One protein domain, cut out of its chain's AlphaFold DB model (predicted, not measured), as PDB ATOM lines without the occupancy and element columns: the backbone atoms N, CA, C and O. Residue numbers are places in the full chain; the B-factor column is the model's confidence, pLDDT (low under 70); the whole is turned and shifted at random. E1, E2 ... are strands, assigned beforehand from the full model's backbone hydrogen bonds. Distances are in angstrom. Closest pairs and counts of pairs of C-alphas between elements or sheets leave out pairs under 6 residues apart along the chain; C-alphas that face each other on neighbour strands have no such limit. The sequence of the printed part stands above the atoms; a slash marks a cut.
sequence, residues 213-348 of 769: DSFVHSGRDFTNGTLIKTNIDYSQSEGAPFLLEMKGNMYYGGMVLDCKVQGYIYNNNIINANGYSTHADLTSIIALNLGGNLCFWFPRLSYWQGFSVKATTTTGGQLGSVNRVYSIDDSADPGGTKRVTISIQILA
ATOM      1  N   ASP A 213      27.509  33.496  19.970       58.06
ATOM      2  CA  ASP A 213      27.192  32.313  20.791       58.06
ATOM      3  C   ASP A 213      25.960  31.486  20.370       58.06
ATOM      4  O   ASP A 213      25.638  30.495  21.031       58.06
ATOM      5  N   SER A 214      25.234  31.826  19.297       73.06
ATOM      6  CA  SER A 214      24.034  31.050  18.937       73.06
ATOM      7  C   SER A 214      24.385  29.727  18.242       73.06
ATOM      8  O   SER A 214      24.793  29.687  17.078       73.06
ATOM      9  N   PHE A 215      24.199  28.618  18.962       87.06
ATOM     10  CA  PHE A 215      24.121  27.281  18.374       87.06
ATOM     11  C   PHE A 215      22.967  27.226  17.355       87.06
ATOM     12  O   PHE A 215      21.912  27.818  17.582       87.06
ATOM     13  N   VAL A 216      23.143  26.493  16.253       89.00
ATOM     14  CA  VAL A 216      22.038  26.173  15.334       89.00
ATOM     15  C   VAL A 216      21.259  25.010  15.923       89.00
ATOM     16  O   VAL A 216      21.846  23.978  16.243       89.00
ATOM     17  N   HIS A 217      19.949  25.175  16.079       90.69
ATOM     18  CA  HIS A 217      19.069  24.151  16.635       90.69
ATOM     19  C   HIS A 217      18.437  23.317  15.523       90.69
ATOM     20  O   HIS A 217      17.963  23.845  14.519       90.69
ATOM     21  N   SER A 218      18.433  22.006  15.713       93.06
ATOM     22  CA  SER A 218      17.902  21.042  14.764       93.06
ATOM     23  C   SER A 218      16.394  20.814  14.961       93.06
ATOM     24  O   SER A 218      15.839  21.121  16.017       93.06
ATOM     25  N   GLY A 219      15.737  20.187  13.977       90.44
ATOM     26  CA  GLY A 219      14.446  19.511  14.182       90.44
ATOM     27  C   GLY A 219      14.560  18.294  15.119       90.44
ATOM     28  O   GLY A 219      15.564  18.126  15.816       90.44
ATOM     29  N   ARG A 220      13.535  17.432  15.148       93.31
ATOM     30  CA  ARG A 220      13.504  16.226  15.997       93.31
ATOM     31  C   ARG A 220      13.402  14.944  15.171       93.31
ATOM     32  O   ARG A 220      12.776  14.942  14.120       93.31
ATOM     33  N   ASP A 221      13.973  13.876  15.727       91.50
ATOM     34  CA  ASP A 221      13.894  12.474  15.289       91.50
ATOM     35  C   ASP A 221      14.520  12.149  13.928       91.50
ATOM     36  O   ASP A 221      13.866  11.651  13.014       91.50
ATOM     37  N   PHE A 222      15.829  12.391  13.822       93.94
ATOM     38  CA  PHE A 222      16.616  12.052  12.634       93.94
ATOM     39  C   PHE A 222      16.775  10.538  12.480       93.94
ATOM     40  O   PHE A 222      17.631   9.915  13.111       93.94
ATOM     41  N   THR A 223      15.905   9.942  11.667       95.06
ATOM     42  CA  THR A 223      15.729   8.490  11.581       95.06
ATOM     43  C   THR A 223      16.795   7.838  10.703       95.06
ATOM     44  O   THR A 223      17.201   6.710  10.981       95.06
ATOM     45  N   ASN A 224      17.284   8.546   9.681       95.75
ATOM     46  CA  ASN A 224      18.270   8.037   8.726       95.75
ATOM     47  C   ASN A 224      19.722   8.337   9.137       95.75
ATOM     48  O   ASN A 224      20.651   7.717   8.621       95.75
ATOM     49  N   GLY A 225      19.920   9.274  10.067       95.12
ATOM     50  CA  GLY A 225      21.225   9.787  10.482       95.12
ATOM     51  C   GLY A 225      21.218  11.310  10.543       95.12
ATOM     52  O   GLY A 225      20.269  11.956  10.104       95.12
ATOM     53  N   THR A 226      22.265  11.896  11.116       97.75
ATOM     54  CA  THR A 226      22.359  13.352  11.296       97.75
ATOM     55  C   THR A 226      23.445  13.905  10.391       97.75
ATOM     56  O   THR A 226      24.608  13.547  10.557       97.75
ATOM     57  N   LEU A 227      23.079  14.793   9.464       98.19
ATOM     58  CA  LEU A 227      24.018  15.531   8.618       98.19
ATOM     59  C   LEU A 227      24.097  16.992   9.064       98.19
ATOM     60  O   LEU A 227      23.130  17.739   8.955       98.19
ATOM     61  N   ILE A 228      25.273  17.417   9.509       98.38
ATOM     62  CA  ILE A 228      25.578  18.807   9.849       98.38
ATOM     63  C   ILE A 228      26.300  19.441   8.666       98.38
ATOM     64  O   ILE A 228      27.376  18.983   8.268       98.38
ATOM     65  N   LYS A 229      25.728  20.521   8.130       97.00
ATOM     66  CA  LYS A 229      26.308  21.291   7.027       97.00
ATOM     67  C   LYS A 229      26.912  22.590   7.535       97.00
ATOM     68  O   LYS A 229      26.263  23.345   8.266       97.00
ATOM     69  N   THR A 230      28.143  22.858   7.110       95.12
ATOM     70  CA  THR A 230      28.852  24.103   7.421       95.12
ATOM     71  C   THR A 230      29.245  24.845   6.149       95.12
ATOM     72  O   THR A 230      29.283  24.249   5.076       95.12
ATOM     73  N   ASN A 231      29.552  26.137   6.259       91.19
ATOM     74  CA  ASN A 231      30.196  26.922   5.198       91.19
ATOM     75  C   ASN A 231      31.729  27.012   5.380       91.19
ATOM     76  O   ASN A 231      32.350  28.000   4.986       91.19
ATOM     77  N   ILE A 232      32.345  26.012   6.025       92.12
ATOM     78  CA  ILE A 232      33.806  25.871   6.110       92.12
ATOM     79  C   ILE A 232      34.298  25.249   4.801       92.12
ATOM     80  O   ILE A 232      33.895  24.135   4.472       92.12
ATOM     81  N   ASP A 233      35.179  25.936   4.073       92.62
ATOM     82  CA  ASP A 233      35.747  25.429   2.818       92.62
ATOM     83  C   ASP A 233      36.597  24.169   3.059       92.62
ATOM     84  O   ASP A 233      37.547  24.180   3.843       92.62
ATOM     85  N   TYR A 234      36.248  23.084   2.363       95.00
ATOM     86  CA  TYR A 234      36.985  21.817   2.347       95.00
ATOM     87  C   TYR A 234      37.327  21.337   0.921       95.00
ATOM     88  O   TYR A 234      37.743  20.192   0.687       95.00
ATOM     89  N   SER A 235      37.178  22.219  -0.071       94.12
ATOM     90  CA  SER A 235      37.583  21.985  -1.460       94.12
ATOM     91  C   SER A 235      39.107  21.990  -1.633       94.12
ATOM     92  O   SER A 235      39.633  21.195  -2.416       94.12
ATOM     93  N   GLN A 236      39.815  22.770  -0.816       92.69
ATOM     94  CA  GLN A 236      41.267  22.976  -0.871       92.69
ATOM     95  C   GLN A 236      42.086  21.824  -0.264       92.69
ATOM     96  O   GLN A 236      41.564  20.974   0.470       92.69
ATOM     97  N   SER A 237      43.381  21.779  -0.586       92.56
ATOM     98  CA  SER A 237      44.358  20.869   0.032       92.56
ATOM     99  C   SER A 237      44.667  21.249   1.478       92.56
ATOM    100  O   SER A 237      44.755  20.359   2.320       92.56
ATOM    101  N   GLU A 238      44.762  22.545   1.774       93.75
ATOM    102  CA  GLU A 238      44.965  23.114   3.107       93.75
ATOM    103  C   GLU A 238      43.814  24.064   3.465       93.75
ATOM    104  O   GLU A 238      43.326  24.811   2.618       93.75
ATOM    105  N   GLY A 239      43.386  24.056   4.727       89.44
ATOM    106  CA  GLY A 239      42.285  24.891   5.203       89.44
ATOM    107  C   GLY A 239      42.424  25.255   6.678       89.44
ATOM    108  O   GLY A 239      43.361  24.840   7.360       89.44
ATOM    109  N   ALA A 240      41.483  26.051   7.183       88.06
ATOM    110  CA  ALA A 240      41.475  26.425   8.593       88.06
ATOM    111  C   ALA A 240      41.190  25.202   9.493       88.06
ATOM    112  O   ALA A 240      40.396  24.335   9.113       88.06
ATOM    113  N   PRO A 241      41.790  25.125  10.696       91.56
ATOM    114  CA  PRO A 241      41.369  24.153  11.697       91.56
ATOM    115  C   PRO A 241      39.934  24.432  12.135       91.56
ATOM    116  O   PRO A 241      39.478  25.580  12.095       91.56
ATOM    117  N   PHE A 242      39.240  23.390  12.578       92.25
ATOM    118  CA  PHE A 242      37.858  23.487  13.024       92.25
ATOM    119  C   PHE A 242      37.671  22.954  14.444       92.25
ATOM    120  O   PHE A 242      38.360  22.028  14.879       92.25
ATOM    121  N   LEU A 243      36.681  23.517  15.134       93.19
ATOM    122  CA  LEU A 243      36.104  22.982  16.360       93.19
ATOM    123  C   LEU A 243      34.595  22.830  16.156       93.19
ATOM    124  O   LEU A 243      33.894  23.813  15.933       93.19
ATOM    125  N   LEU A 244      34.106  21.598  16.222       95.00
ATOM    126  CA  LEU A 244      32.689  21.258  16.251       95.00
ATOM    127  C   LEU A 244      32.265  21.057  17.708       95.00
ATOM    128  O   LEU A 244      32.870  20.264  18.422       95.00
ATOM    129  N   GLU A 245      31.207  21.734  18.127       94.44
ATOM    130  CA  GLU A 245      30.567  21.611  19.432       94.44
ATOM    131  C   GLU A 245      29.100  21.235  19.224       94.44
ATOM    132  O   GLU A 245      28.371  21.891  18.478       94.44
ATOM    133  N   MET A 246      28.642  20.187  19.894       94.81
ATOM    134  CA  MET A 246      27.280  19.684  19.785       94.81
ATOM    135  C   MET A 246      26.699  19.464  21.170       94.81
ATOM    136  O   MET A 246      27.340  18.890  22.043       94.81
ATOM    137  N   LYS A 247      25.448  19.867  21.349       93.12
ATOM    138  CA  LYS A 247      24.624  19.536  22.510       93.12
ATOM    139  C   LYS A 247      23.390  18.796  22.023       93.12
ATOM    140  O   LYS A 247      22.904  19.113  20.943       93.12
ATOM    141  N   GLY A 248      22.845  17.855  22.782       92.25
ATOM    142  CA  GLY A 248      21.649  17.137  22.349       92.25
ATOM    143  C   GLY A 248      20.923  16.371  23.441       92.25
ATOM    144  O   GLY A 248      21.456  16.102  24.515       92.25
ATOM    145  N   ASN A 249      19.678  16.015  23.150       89.88
ATOM    146  CA  ASN A 249      18.829  15.195  24.005       89.88
ATOM    147  C   ASN A 249      18.048  14.166  23.179       89.88
ATOM    148  O   ASN A 249      17.779  14.378  21.998       89.88
ATOM    149  N   MET A 250      17.655  13.063  23.820       89.62
ATOM    150  CA  MET A 250      16.884  11.966  23.223       89.62
ATOM    151  C   MET A 250      15.820  11.454  24.209       89.62
ATOM    152  O   MET A 250      15.895  11.760  25.399       89.62
ATOM    153  N   TYR A 251      14.815  10.712  23.727       85.94
ATOM    154  CA  TYR A 251      13.687  10.251  24.555       85.94
ATOM    155  C   TYR A 251      14.044   9.097  25.496       85.94
ATOM    156  O   TYR A 251      13.669   9.122  26.667       85.94
ATOM    157  N   TYR A 252      14.751   8.076  25.004       74.75
ATOM    158  CA  TYR A 252      15.125   6.941  25.845       74.75
ATOM    159  C   TYR A 252      16.378   7.256  26.658       74.75
ATOM    160  O   TYR A 252      17.347   7.814  26.144       74.75
ATOM    161  N   GLY A 253      16.296   6.918  27.947       60.44
ATOM    162  CA  GLY A 253      17.236   7.297  28.993       60.44
ATOM    163  C   GLY A 253      18.685   6.971  28.652       60.44
ATOM    164  O   GLY A 253      19.084   5.814  28.581       60.44
ATOM    165  N   GLY A 254      19.460   8.035  28.514       66.00
ATOM    166  CA  GLY A 254      20.907   8.067  28.430       66.00
ATOM    167  C   GLY A 254      21.370   9.441  28.906       66.00
ATOM    168  O   GLY A 254      20.559  10.319  29.214       66.00
ATOM    169  N   MET A 255      22.677   9.643  28.988       71.12
ATOM    170  CA  MET A 255      23.214  10.970  29.271       71.12
ATOM    171  C   MET A 255      22.841  11.944  28.151       71.12
ATOM    172  O   MET A 255      22.903  11.577  26.977       71.12
ATOM    173  N   VAL A 256      22.483  13.185  28.502       85.88
ATOM    174  CA  VAL A 256      22.409  14.267  27.509       85.88
ATOM    175  C   VAL A 256      23.745  14.362  26.782       85.88
ATOM    176  O   VAL A 256      24.798  14.135  27.381       85.88
ATOM    177  N   LEU A 257      23.693  14.659  25.490       90.50
ATOM    178  CA  LEU A 257      24.875  14.759  24.653       90.50
ATOM    179  C   LEU A 257      25.509  16.138  24.836       90.50
ATOM    180  O   LEU A 257      24.856  17.156  24.634       90.50
ATOM    181  N   ASP A 258      26.787  16.145  25.184       92.38
ATOM    182  CA  ASP A 258      27.740  17.235  25.004       92.38
ATOM    183  C   ASP A 258      28.946  16.614  24.300       92.38
ATOM    184  O   ASP A 258      29.538  15.657  24.807       92.38
ATOM    185  N   CYS A 259      29.242  17.084  23.095       94.56
ATOM    186  CA  CYS A 259      30.293  16.545  22.255       94.56
ATOM    187  C   CYS A 259      31.136  17.666  21.663       94.56
ATOM    188  O   CYS A 259      30.603  18.657  21.162       94.56
ATOM    189  N   LYS A 260      32.458  17.479  21.675       95.50
ATOM    190  CA  LYS A 260      33.403  18.360  20.985       95.50
ATOM    191  C   LYS A 260      34.335  17.559  20.102       95.50
ATOM    192  O   LYS A 260      34.828  16.515  20.522       95.50
ATOM    193  N   VAL A 261      34.594  18.067  18.902       96.50
ATOM    194  CA  VAL A 261      35.478  17.446  17.913       96.50
ATOM    195  C   VAL A 261      36.368  18.504  17.293       96.50
ATOM    196  O   VAL A 261      35.883  19.543  16.855       96.50
ATOM    197  N   GLN A 262      37.665  18.231  17.226       94.88
ATOM    198  CA  GLN A 262      38.629  19.083  16.535       94.88
ATOM    199  C   GLN A 262      39.211  18.388  15.306       94.88
ATOM    200  O   GLN A 262      39.182  17.159  15.205       94.88
ATOM    201  N   GLY A 263      39.804  19.175  14.411       94.88
ATOM    202  CA  GLY A 263      40.637  18.668  13.327       94.88
ATOM    203  C   GLY A 263      41.277  19.777  12.494       94.88
ATOM    204  O   GLY A 263      40.873  20.939  12.553       94.88
ATOM    205  N   TYR A 264      42.286  19.399  11.708       94.94
ATOM    206  CA  TYR A 264      43.023  20.290  10.808       94.94
ATOM    207  C   TYR A 264      42.868  19.809   9.365       94.94
ATOM    208  O   TYR A 264      43.208  18.665   9.066       94.94
ATOM    209  N   ILE A 265      42.384  20.678   8.472       94.56
ATOM    210  CA  ILE A 265      42.313  20.408   7.029       94.56
ATOM    211  C   ILE A 265      43.723  20.544   6.446       94.56
ATOM    212  O   ILE A 265      44.267  21.646   6.381       94.56
ATOM    213  N   TYR A 266      44.321  19.428   6.031       95.19
ATOM    214  CA  TYR A 266      45.696  19.401   5.535       95.19
ATOM    215  C   TYR A 266      45.919  18.264   4.536       95.19
ATOM    216  O   TYR A 266      45.490  17.132   4.769       95.19
ATOM    217  N   ASN A 267      46.629  18.555   3.444       94.69
ATOM    218  CA  ASN A 267      46.989  17.610   2.389       94.69
ATOM    219  C   ASN A 267      45.801  16.768   1.871       94.69
ATOM    220  O   ASN A 267      45.859  15.539   1.826       94.69
ATOM    221  N   ASN A 268      44.692  17.430   1.517       93.25
ATOM    222  CA  ASN A 268      43.445  16.789   1.060       93.25
ATOM    223  C   ASN A 268      42.818  15.801   2.067       93.25
ATOM    224  O   ASN A 268      42.006  14.960   1.681       93.25
ATOM    225  N   ASN A 269      43.163  15.914   3.350       94.56
ATOM    226  CA  ASN A 269      42.697  15.049   4.427       94.56
ATOM    227  C   ASN A 269      42.376  15.876   5.691       94.56
ATOM    228  O   ASN A 269      42.528  17.099   5.689       94.56
ATOM    229  N   ILE A 270      41.911  15.228   6.761       96.50
ATOM    230  CA  ILE A 270      41.858  15.814   8.108       96.50
ATOM    231  C   ILE A 270      42.871  15.088   8.990       96.50
ATOM    232  O   ILE A 270      42.852  13.862   9.092       96.50
ATOM    233  N   ILE A 271      43.745  15.852   9.643       95.38
ATOM    234  CA  ILE A 271      44.752  15.352  10.587       95.38
ATOM    235  C   ILE A 271      44.499  15.894  11.995       95.38
ATOM    236  O   ILE A 271      43.725  16.836  12.180       95.38
ATOM    237  N   ASN A 272      45.167  15.300  12.991       94.94
ATOM    238  CA  ASN A 272      45.050  15.670  14.409       94.94
ATOM    239  C   ASN A 272      43.591  15.749  14.885       94.94
ATOM    240  O   ASN A 272      43.223  16.619  15.674       94.94
ATOM    241  N   ALA A 273      42.759  14.839  14.376       95.06
ATOM    242  CA  ALA A 273      41.348  14.790  14.694       95.06
ATOM    243  C   ALA A 273      41.083  13.883  15.891       95.06
ATOM    244  O   ALA A 273      41.483  12.720  15.916       95.06
ATOM    245  N   ASN A 274      40.388  14.423  16.881       93.81
ATOM    246  CA  ASN A 274      39.860  13.681  18.014       93.81
ATOM    247  C   ASN A 274      38.621  14.403  18.535       93.81
ATOM    248  O   ASN A 274      38.407  15.588  18.262       93.81
ATOM    249  N   GLY A 275      37.812  13.679  19.292       94.56
ATOM    250  CA  GLY A 275      36.693  14.269  19.988       94.56
ATOM    251  C   GLY A 275      36.276  13.457  21.193       94.56
ATOM    252  O   GLY A 275      36.769  12.350  21.432       94.56
ATOM    253  N   TYR A 276      35.345  14.021  21.943       94.56
ATOM    254  CA  TYR A 276      34.707  13.357  23.062       94.56
ATOM    255  C   TYR A 276      33.202  13.607  23.069       94.56
ATOM    256  O   TYR A 276      32.740  14.580  22.477       94.56
ATOM    257  N   SER A 277      32.447  12.745  23.745       92.38
ATOM    258  CA  SER A 277      30.999  12.851  23.940       92.38
ATOM    259  C   SER A 277      30.607  12.322  25.317       92.38
ATOM    260  O   SER A 277      31.125  11.302  25.755       92.38
ATOM    261  N   THR A 278      29.658  12.957  25.999       88.69
ATOM    262  CA  THR A 278      29.009  12.377  27.194       88.69
ATOM    263  C   THR A 278      28.017  11.256  26.856       88.69
ATOM    264  O   THR A 278      27.609  10.505  27.740       88.69
ATOM    265  N   HIS A 279      27.605  11.133  25.592       87.88
ATOM    266  CA  HIS A 279      26.666  10.116  25.123       87.88
ATOM    267  C   HIS A 279      27.411   8.922  24.516       87.88
ATOM    268  O   HIS A 279      28.151   9.093  23.545       87.88
ATOM    269  N   ALA A 280      27.198   7.727  25.076       84.75
ATOM    270  CA  ALA A 280      27.993   6.530  24.791       84.75
ATOM    271  C   ALA A 280      27.833   5.981  23.363       84.75
ATOM    272  O   ALA A 280      28.782   5.427  22.813       84.75
ATOM    273  N   ASP A 281      26.662   6.169  22.751       87.69
ATOM    274  CA  ASP A 281      26.378   5.628  21.416       87.69
ATOM    275  C   ASP A 281      27.041   6.446  20.292       87.69
ATOM    276  O   ASP A 281      27.212   5.957  19.174       87.69
ATOM    277  N   LEU A 282      27.481   7.679  20.583       91.62
ATOM    278  CA  LEU A 282      28.266   8.482  19.647       91.62
ATOM    279  C   LEU A 282      29.750   8.108  19.758       91.62
ATOM    280  O   LEU A 282      30.515   8.747  20.474       91.62
ATOM    281  N   THR A 283      30.147   7.064  19.034       91.88
ATOM    282  CA  THR A 283      31.517   6.514  19.047       91.88
ATOM    283  C   THR A 283      32.403   7.051  17.925       91.88
ATOM    284  O   THR A 283      33.631   6.990  18.008       91.88
ATOM    285  N   SER A 284      31.803   7.592  16.863       95.25
ATOM    286  CA  SER A 284      32.525   8.206  15.751       95.25
ATOM    287  C   SER A 284      31.676   9.242  15.016       95.25
ATOM    288  O   SER A 284      30.446   9.166  15.017       95.25
ATOM    289  N   ILE A 285      32.346  10.198  14.372       98.12
ATOM    290  CA  ILE A 285      31.750  11.142  13.422       98.12
ATOM    291  C   ILE A 285      32.541  11.080  12.123       98.12
ATOM    292  O   ILE A 285      33.770  11.109  12.137       98.12
ATOM    293  N   ILE A 286      31.844  11.029  10.994       98.12
ATOM    294  CA  ILE A 286      32.453  11.121   9.672       98.12
ATOM    295  C   ILE A 286      32.510  12.592   9.281       98.12
ATOM    296  O   ILE A 286      31.475  13.229   9.116       98.12
ATOM    297  N   ALA A 287      33.713  13.128   9.120       98.06
ATOM    298  CA  ALA A 287      33.939  14.413   8.482       98.06
ATOM    299  C   ALA A 287      34.174  14.192   6.980       98.06
ATOM    300  O   ALA A 287      34.925  13.295   6.594       98.06
ATOM    301  N   LEU A 288      33.506  14.965   6.126       97.88
ATOM    302  CA  LEU A 288      33.499  14.760   4.676       97.88
ATOM    303  C   LEU A 288      33.434  16.085   3.911       97.88
ATOM    304  O   LEU A 288      32.893  17.074   4.403       97.88
ATOM    305  N   ASN A 289      33.942  16.090   2.680       97.56
ATOM    306  CA  ASN A 289      33.676  17.151   1.716       97.56
ATOM    307  C   ASN A 289      32.372  16.847   0.970       97.56
ATOM    308  O   ASN A 289      32.268  15.845   0.252       97.56
ATOM    309  N   LEU A 290      31.402  17.748   1.114       97.06
ATOM    310  CA  LEU A 290      30.144  17.728   0.381       97.06
ATOM    311  C   LEU A 290      29.912  19.099  -0.267       97.06
ATOM    312  O   LEU A 290      29.743  20.106   0.417       97.06
ATOM    313  N   GLY A 291      29.926  19.144  -1.601       93.81
ATOM    314  CA  GLY A 291      29.704  20.386  -2.353       93.81
ATOM    315  C   GLY A 291      30.761  21.471  -2.110       93.81
ATOM    316  O   GLY A 291      30.438  22.650  -2.199       93.81
ATOM    317  N   GLY A 292      31.999  21.090  -1.771       94.00
ATOM    318  CA  GLY A 292      33.098  22.015  -1.486       94.00
ATOM    319  C   GLY A 292      33.227  22.416  -0.015       94.00
ATOM    320  O   GLY A 292      34.215  23.048   0.337       94.00
ATOM    321  N   ASN A 293      32.293  22.012   0.851       95.88
ATOM    322  CA  ASN A 293      32.298  22.372   2.268       95.88
ATOM    323  C   ASN A 293      32.541  21.170   3.188       95.88
ATOM    324  O   ASN A 293      32.163  20.039   2.870       95.88
ATOM    325  N   LEU A 294      33.109  21.434   4.367       97.31
ATOM    326  CA  LEU A 294      33.228  20.468   5.454       97.31
ATOM    327  C   LEU A 294      31.847  20.188   6.055       97.31
ATOM    328  O   LEU A 294      31.184  21.082   6.584       97.31
ATOM    329  N   CYS A 295      31.424  18.934   5.998       98.06
ATOM    330  CA  CYS A 295      30.207  18.450   6.636       98.06
ATOM    331  C   CYS A 295      30.538  17.321   7.610       98.06
ATOM    332  O   CYS A 295      31.555  16.640   7.465       98.06
ATOM    333  N   PHE A 296      29.661  17.115   8.589       98.56
ATOM    334  CA  PHE A 296      29.794  16.052   9.581       98.56
ATOM    335  C   PHE A 296      28.568  15.152   9.546       98.56
ATOM    336  O   PHE A 296      27.444  15.648   9.489       98.56
ATOM    337  N   TRP A 297      28.774  13.842   9.604       98.50
ATOM    338  CA  TRP A 297      27.698  12.864   9.625       98.50
ATOM    339  C   TRP A 297      27.918  11.801  10.701       98.50
ATOM    340  O   TRP A 297      29.041  11.344  10.915       98.50
ATOM    341  N   PHE A 298      26.838  11.392  11.361       97.44
ATOM    342  CA  PHE A 298      26.822  10.246  12.269       97.44
ATOM    343  C   PHE A 298      25.458   9.533  12.220       97.44
ATOM    344  O   PHE A 298      24.438  10.169  11.919       97.44
ATOM    345  N   PRO A 299      25.417   8.214  12.493       95.62
ATOM    346  CA  PRO A 299      24.178   7.444  12.459       95.62
ATOM    347  C   PRO A 299      23.196   7.886  13.553       95.62
ATOM    348  O   PRO A 299      23.537   8.630  14.474       95.62
ATOM    349  N   ARG A 300      21.949   7.413  13.460       93.50
ATOM    350  CA  ARG A 300      20.949   7.630  14.511       93.50
ATOM    351  C   ARG A 300      21.473   7.101  15.850       93.50
ATOM    352  O   ARG A 300      21.937   5.968  15.920       93.50
ATOM    353  N   LEU A 301      21.352   7.916  16.894       91.06
ATOM    354  CA  LEU A 301      21.744   7.568  18.255       91.06
ATOM    355  C   LEU A 301      20.549   6.986  19.022       91.06
ATOM    356  O   LEU A 301      20.638   5.894  19.563       91.06
ATOM    357  N   SER A 302      19.399   7.676  19.036       90.00
ATOM    358  CA  SER A 302      18.195   7.192  19.730       90.00
ATOM    359  C   SER A 302      16.900   7.837  19.208       90.00
ATOM    360  O   SER A 302      16.913   8.736  18.363       90.00
ATOM    361  N   TYR A 303      15.754   7.350  19.691       91.81
ATOM    362  CA  TYR A 303      14.429   7.879  19.361       91.81
ATOM    363  C   TYR A 303      14.263   9.328  19.838       91.81
ATOM    364  O   TYR A 303      14.652   9.685  20.955       91.81
ATOM    365  N   TRP A 304      13.640  10.153  18.992       92.62
ATOM    366  CA  TRP A 304      13.291  11.546  19.270       92.62
ATOM    367  C   TRP A 304      14.499  12.451  19.572       92.62
ATOM    368  O   TRP A 304      14.406  13.404  20.359       92.62
ATOM    369  N   GLN A 305      15.647  12.158  18.953       91.69
ATOM    370  CA  GLN A 305      16.881  12.926  19.133       91.69
ATOM    371  C   GLN A 305      16.784  14.347  18.561       91.69
ATOM    372  O   GLN A 305      16.105  14.572  17.559       91.69
ATOM    373  N   GLY A 306      17.452  15.304  19.201       93.12
ATOM    374  CA  GLY A 306      17.601  16.681  18.729       93.12
ATOM    375  C   GLY A 306      18.938  17.272  19.168       93.12
ATOM    376  O   GLY A 306      19.472  16.887  20.211       93.12
ATOM    377  N   PHE A 307      19.474  18.195  18.370       95.06
ATOM    378  CA  PHE A 307      20.819  18.736  18.533       95.06
ATOM    379  C   PHE A 307      20.858  20.261  18.432       95.06
ATOM    380  O   PHE A 307      20.062  20.900  17.750       95.06
ATOM    381  N   SER A 308      21.828  20.848  19.117       94.56
ATOM    382  CA  SER A 308      22.255  22.234  18.980       94.56
ATOM    383  C   SER A 308      23.726  22.203  18.607       94.56
ATOM    384  O   SER A 308      24.520  21.649  19.367       94.56
ATOM    385  N   VAL A 309      24.097  22.746  17.450       95.25
ATOM    386  CA  VAL A 309      25.439  22.561  16.885       95.25
ATOM    387  C   VAL A 309      26.102  23.895  16.560       95.25
ATOM    388  O   VAL A 309      25.479  24.814  16.019       95.25
ATOM    389  N   LYS A 310      27.387  23.990  16.895       91.31
ATOM    390  CA  LYS A 310      28.283  25.084  16.542       91.31
ATOM    391  C   LYS A 310      29.533  24.506  15.890       91.31
ATOM    392  O   LYS A 310      30.086  23.538  16.389       91.31
ATOM    393  N   ALA A 311      29.977  25.081  14.781       91.88
ATOM    394  CA  ALA A 311      31.269  24.760  14.182       91.88
ATOM    395  C   ALA A 311      32.024  26.060  13.942       91.88
ATOM    396  O   ALA A 311      31.499  26.954  13.288       91.88
ATOM    397  N   THR A 312      33.231  26.193  14.469       89.00
ATOM    398  CA  THR A 312      34.057  27.395  14.320       89.00
ATOM    399  C   THR A 312      35.367  27.059  13.637       89.00
ATOM    400  O   THR A 312      35.822  25.916  13.668       89.00
ATOM    401  N   THR A 313      35.982  28.061  13.011       86.62
ATOM    402  CA  THR A 313      37.338  27.952  12.464       86.62
ATOM    403  C   THR A 313      38.296  28.770  13.315       86.62
ATOM    404  O   THR A 313      38.061  29.963  13.505       86.62
ATOM    405  N   THR A 314      39.382  28.173  13.796       68.44
ATOM    406  CA  THR A 314      40.318  28.832  14.720       68.44
ATOM    407  C   THR A 314      41.583  29.294  13.994       68.44
ATOM    408  O   THR A 314      42.607  28.620  13.978       68.44
ATOM    409  N   THR A 315      41.545  30.470  13.369       61.44
ATOM    410  CA  THR A 315      42.756  31.091  12.804       61.44
ATOM    411  C   THR A 315      43.355  32.038  13.843       61.44
ATOM    412  O   THR A 315      42.664  32.929  14.331       61.44
ATOM    413  N   GLY A 316      44.619  31.828  14.226       47.03
ATOM    414  CA  GLY A 316      45.282  32.618  15.267       47.03
ATOM    415  C   GLY A 316      45.162  34.127  15.022       47.03
ATOM    416  O   GLY A 316      45.733  34.644  14.068       47.03
ATOM    417  N   GLY A 317      44.420  34.820  15.892       47.12
ATOM    418  CA  GLY A 317      44.385  36.286  15.967       47.12
ATOM    419  C   GLY A 317      43.245  37.018  15.244       47.12
ATOM    420  O   GLY A 317      43.190  38.239  15.352       47.12
ATOM    421  N   GLN A 318      42.315  36.342  14.562       50.84
ATOM    422  CA  GLN A 318      41.087  36.975  14.045       50.84
ATOM    423  C   GLN A 318      39.839  36.350  14.668       50.84
ATOM    424  O   GLN A 318      39.910  35.230  15.164       50.84
ATOM    425  N   LEU A 319      38.726  37.098  14.663       48.44
ATOM    426  CA  LEU A 319      37.392  36.758  15.190       48.44
ATOM    427  C   LEU A 319      36.863  35.420  14.615       48.44
ATOM    428  O   LEU A 319      35.971  35.378  13.773       48.44
ATOM    429  N   GLY A 320      37.443  34.300  15.050       51.75
ATOM    430  CA  GLY A 320      37.111  32.924  14.672       51.75
ATOM    431  C   GLY A 320      35.929  32.359  15.460       51.75
ATOM    432  O   GLY A 320      35.811  31.148  15.621       51.75
ATOM    433  N   SER A 321      35.077  33.231  15.992       59.31
ATOM    434  CA  SER A 321      34.055  32.898  16.986       59.31
ATOM    435  C   SER A 321      32.658  32.683  16.373       59.31
ATOM    436  O   SER A 321      31.789  32.082  17.015       59.31
ATOM    437  N   VAL A 322      32.497  33.016  15.083       75.56
ATOM    438  CA  VAL A 322      31.249  32.861  14.324       75.56
ATOM    439  C   VAL A 322      30.945  31.391  14.030       75.56
ATOM    440  O   VAL A 322      31.752  30.676  13.431       75.56
ATOM    441  N   ASN A 323      29.737  30.961  14.397       86.25
ATOM    442  CA  ASN A 323      29.209  29.649  14.041       86.25
ATOM    443  C   ASN A 323      29.040  29.513  12.514       86.25
ATOM    444  O   ASN A 323      28.340  30.300  11.884       86.25
ATOM    445  N   ARG A 324      29.676  28.498  11.928       89.31
ATOM    446  CA  ARG A 324      29.689  28.172  10.494       89.31
ATOM    447  C   ARG A 324      28.629  27.151  10.090       89.31
ATOM    448  O   ARG A 324      28.499  26.842   8.907       89.31
ATOM    449  N   VAL A 325      27.897  26.592  11.050       92.44
ATOM    450  CA  VAL A 325      26.780  25.677  10.785       92.44
ATOM    451  C   VAL A 325      25.622  26.476  10.206       92.44
ATOM    452  O   VAL A 325      25.277  27.525  10.742       92.44
ATOM    453  N   TYR A 326      25.000  25.965   9.147       90.44
ATOM    454  CA  TYR A 326      23.783  26.562   8.587       90.44
ATOM    455  C   TYR A 326      22.623  25.569   8.440       90.44
ATOM    456  O   TYR A 326      21.494  26.007   8.244       90.44
ATOM    457  N   SER A 327      22.869  24.254   8.536       92.75
ATOM    458  CA  SER A 327      21.811  23.232   8.491       92.75
ATOM    459  C   SER A 327      22.163  21.991   9.305       92.75
ATOM    460  O   SER A 327      23.335  21.612   9.396       92.75
ATOM    461  N   ILE A 328      21.132  21.348   9.854       96.94
ATOM    462  CA  ILE A 328      21.201  20.043  10.516       96.94
ATOM    463  C   ILE A 328      20.027  19.213   9.991       96.94
ATOM    464  O   ILE A 328      18.874  19.511  10.312       96.94
ATOM    465  N   ASP A 329      20.326  18.193   9.194       96.62
ATOM    466  CA  ASP A 329      19.341  17.479   8.377       96.62
ATOM    467  C   ASP A 329      19.222  15.999   8.785       96.62
ATOM    468  O   ASP A 329      20.226  15.358   9.115       96.62
ATOM    469  N   ASP A 330      18.006  15.442   8.694       97.38
ATOM    470  CA  ASP A 330      17.790  13.988   8.690       97.38
ATOM    471  C   ASP A 330      18.262  13.427   7.351       97.38
ATOM    472  O   ASP A 330      17.653  13.679   6.308       97.38
ATOM    473  N   SER A 331      19.365  12.692   7.363       96.88
ATOM    474  CA  SER A 331      19.963  12.174   6.141       96.88
ATOM    475  C   SER A 331      20.632  10.840   6.401       96.88
ATOM    476  O   SER A 331      21.449  10.701   7.317       96.88
ATOM    477  N   ALA A 332      20.373   9.885   5.505       96.62
ATOM    478  CA  ALA A 332      21.283   8.763   5.314       96.62
ATOM    479  C   ALA A 332      22.685   9.304   4.988       96.62
ATOM    480  O   ALA A 332      22.812  10.458   4.563       96.62
ATOM    481  N   ASP A 333      23.729   8.497   5.188       96.12
ATOM    482  CA  ASP A 333      25.103   8.900   4.868       96.12
ATOM    483  C   ASP A 333      25.167   9.469   3.433       96.12
ATOM    484  O   ASP A 333      24.924   8.729   2.475       96.12
ATOM    485  N   PRO A 334      25.450  10.776   3.261       95.25
ATOM    486  CA  PRO A 334      25.325  11.443   1.967       95.25
ATOM    487  C   PRO A 334      26.464  11.098   0.995       95.25
ATOM    488  O   PRO A 334      26.487  11.604  -0.128       95.25
ATOM    489  N   GLY A 335      27.442  10.286   1.405       90.81
ATOM    490  CA  GLY A 335      28.631  10.028   0.598       90.81
ATOM    491  C   GLY A 335      29.600  11.213   0.629       90.81
ATOM    492  O   GLY A 335      29.989  11.668   1.696       90.81
ATOM    493  N   GLY A 336      30.066  11.690  -0.522       92.12
ATOM    494  CA  GLY A 336      31.064  12.767  -0.599       92.12
ATOM    495  C   GLY A 336      32.518  12.279  -0.633       92.12
ATOM    496  O   GLY A 336      32.800  11.081  -0.675       92.12
ATOM    497  N   THR A 337      33.456  13.225  -0.670       95.62
ATOM    498  CA  THR A 337      34.899  12.970  -0.858       95.62
ATOM    499  C   THR A 337      35.704  13.382   0.379       95.62
ATOM    500  O   THR A 337      35.138  13.916   1.329       95.62
ATOM    501  N   LYS A 338      37.017  13.093   0.411       94.88
ATOM    502  CA  LYS A 338      37.928  13.418   1.535       94.88
ATOM    503  C   LYS A 338      37.358  13.015   2.911       94.88
ATOM    504  O   LYS A 338      37.231  13.822   3.823       94.88
ATOM    505  N   ARG A 339      36.917  11.762   3.025       96.50
ATOM    506  CA  ARG A 339      36.185  11.267   4.195       96.50
ATOM    507  C   ARG A 339      37.143  10.807   5.289       96.50
ATOM    508  O   ARG A 339      38.032  10.002   5.020       96.50
ATOM    509  N   VAL A 340      36.907  11.257   6.516       97.31
ATOM    510  CA  VAL A 340      37.678  10.877   7.705       97.31
ATOM    511  C   VAL A 340      36.727  10.490   8.823       97.31
ATOM    512  O   VAL A 340      35.912  11.298   9.261       97.31
ATOM    513  N   THR A 341      36.850   9.258   9.311       97.56
ATOM    514  CA  THR A 341      36.157   8.814  10.523       97.56
ATOM    515  C   THR A 341      36.955   9.264  11.739       97.56
ATOM    516  O   THR A 341      38.073   8.803  11.960       97.56
ATOM    517  N   ILE A 342      36.381  10.166  12.527       97.75
ATOM    518  CA  ILE A 342      36.976  10.693  13.751       97.75
ATOM    519  C   ILE A 342      36.411   9.905  14.929       97.75
ATOM    520  O   ILE A 342      35.202   9.919  15.163       97.75
ATOM    521  N   SER A 343      37.280   9.219  15.670       94.75
ATOM    522  CA  SER A 343      36.893   8.493  16.883       94.75
ATOM    523  C   SER A 343      36.489   9.461  17.994       94.75
ATOM    524  O   SER A 343      37.188  10.444  18.258       94.75
ATOM    525  N   ILE A 344      35.386   9.151  18.672       94.81
ATOM    526  CA  ILE A 344      34.847   9.929  19.786       94.81
ATOM    527  C   ILE A 344      35.023   9.132  21.076       94.81
ATOM    528  O   ILE A 344      34.534   8.011  21.203       94.81
ATOM    529  N   GLN A 345      35.738   9.710  22.040       90.44
ATOM    530  CA  GLN A 345      35.885   9.118  23.367       90.44
ATOM    531  C   GLN A 345      34.681   9.439  24.254       90.44
ATOM    532  O   GLN A 345      34.143  10.542  24.219       90.44
ATOM    533  N   ILE A 346      34.268   8.489  25.087       84.38
ATOM    534  CA  ILE A 346      33.130   8.685  25.987       84.38
ATOM    535  C   ILE A 346      33.622   9.360  27.274       84.38
ATOM    536  O   ILE A 346      34.446   8.800  27.995       84.38
ATOM    537  N   LEU A 347      33.096  10.546  27.590       77.88
ATOM    538  CA  LEU A 347      33.259  11.169  28.902       77.88
ATOM    539  C   LEU A 347      32.257  10.551  29.878       77.88
ATOM    540  O   LEU A 347      31.069  10.871  29.882       77.88
ATOM    541  N   ALA A 348      32.767   9.670  30.728       65.56
ATOM    542  CA  ALA A 348      32.046   9.117  31.860       65.56
ATOM    543  C   ALA A 348      31.699  10.220  32.872       65.56
ATOM    544  O   ALA A 348      32.598  10.853  33.423       65.56
TER     545      ALA A 348
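What this domain is: This is residues 213 to 348 of the 769 residues of an uncharacterized protein of Chryseobacterium scophthalmum (UniProt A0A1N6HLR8). A single sheet of nine strands curls round and folds back on itself into a flattened barrel, nearly closed where its edge strands E7 and E8 come together. E7, E2 and E3 make one wall and E9, E5, E6, E1 and E8 the facing wall, with E4 as the hinge. The printed part has 136 residues with nine named strands, E1 to E9 in chain order, and no named helix; the class is all strand. The sheet is mixed, in the order E7, E2, E3, E4, E9, E5, E6, E1, E8, with E4 and E9 parallel. It is compact, with a radius of gyration of the C-alphas of 14.0 A and spans of 41 by 30 by 25 A.

Where its parts are: Residues 213 to 225 hold no named element. E1, residues 226 to 233, begins at C-alpha 226 (22.359, 13.352, 11.296) and bends by 51 degrees at residue 230. E2 is residues 242 to 249, 23.5 A long, and E3 residues 257 to 266, 28.6 A. E4, residues 269 to 277, 22.9 A, bends by 69 degrees at residue 272. E5 is residues 284 to 290, E6 residues 293 to 298, E7 residues 306 to 313, 23.6 A, and E8 residues 325 to 330. E9, residues 337 to 346, 27.2 A, ends at C-alpha 346 (33.130, 8.685, 25.987).

How they stand to each other: The twisted sheet is a folded sheet, bent back into two leaves that face each other. E2, E3 and E4 form a meander, each strand the antiparallel neighbour of the one before; N 244 and O 261 are 2.8 A apart, and N 262 and O 274 2.9 A. E4 and E9 are parallel, with N 277 and O 345 2.8 A apart. E9 is staggered: residues 337 to 343 pair with E5, antiparallel, and 344 to 346 with E4. N 287 and O 340 are 2.9 A apart. E5 and E6 are a hairpin, with N 288 and O 295 2.9 A apart. E1 is antiparallel to E6, N 228 to O 296 2.8 A, and to E8, N 227 to O 329 2.9 A. E7 is antiparallel to E2, N 245 to O 310 2.7 A. The closest C-alphas of E7 and E8, Ala 311 and Val 325, are 5.7 A apart. Residues 216 to 217 pair antiparallel with 308 to 309 of E7.

The domain as a whole: The C-alphas farthest apart, those of Tyr 252 and Gly 317, are 42.6 A apart. The printed part has no cut. The link from E7 to E8 is long, with 11 residues. Mean pLDDT of the printed part is 89.6; residues 213, 253 to 254, 314 to 321 and 348 are under 70.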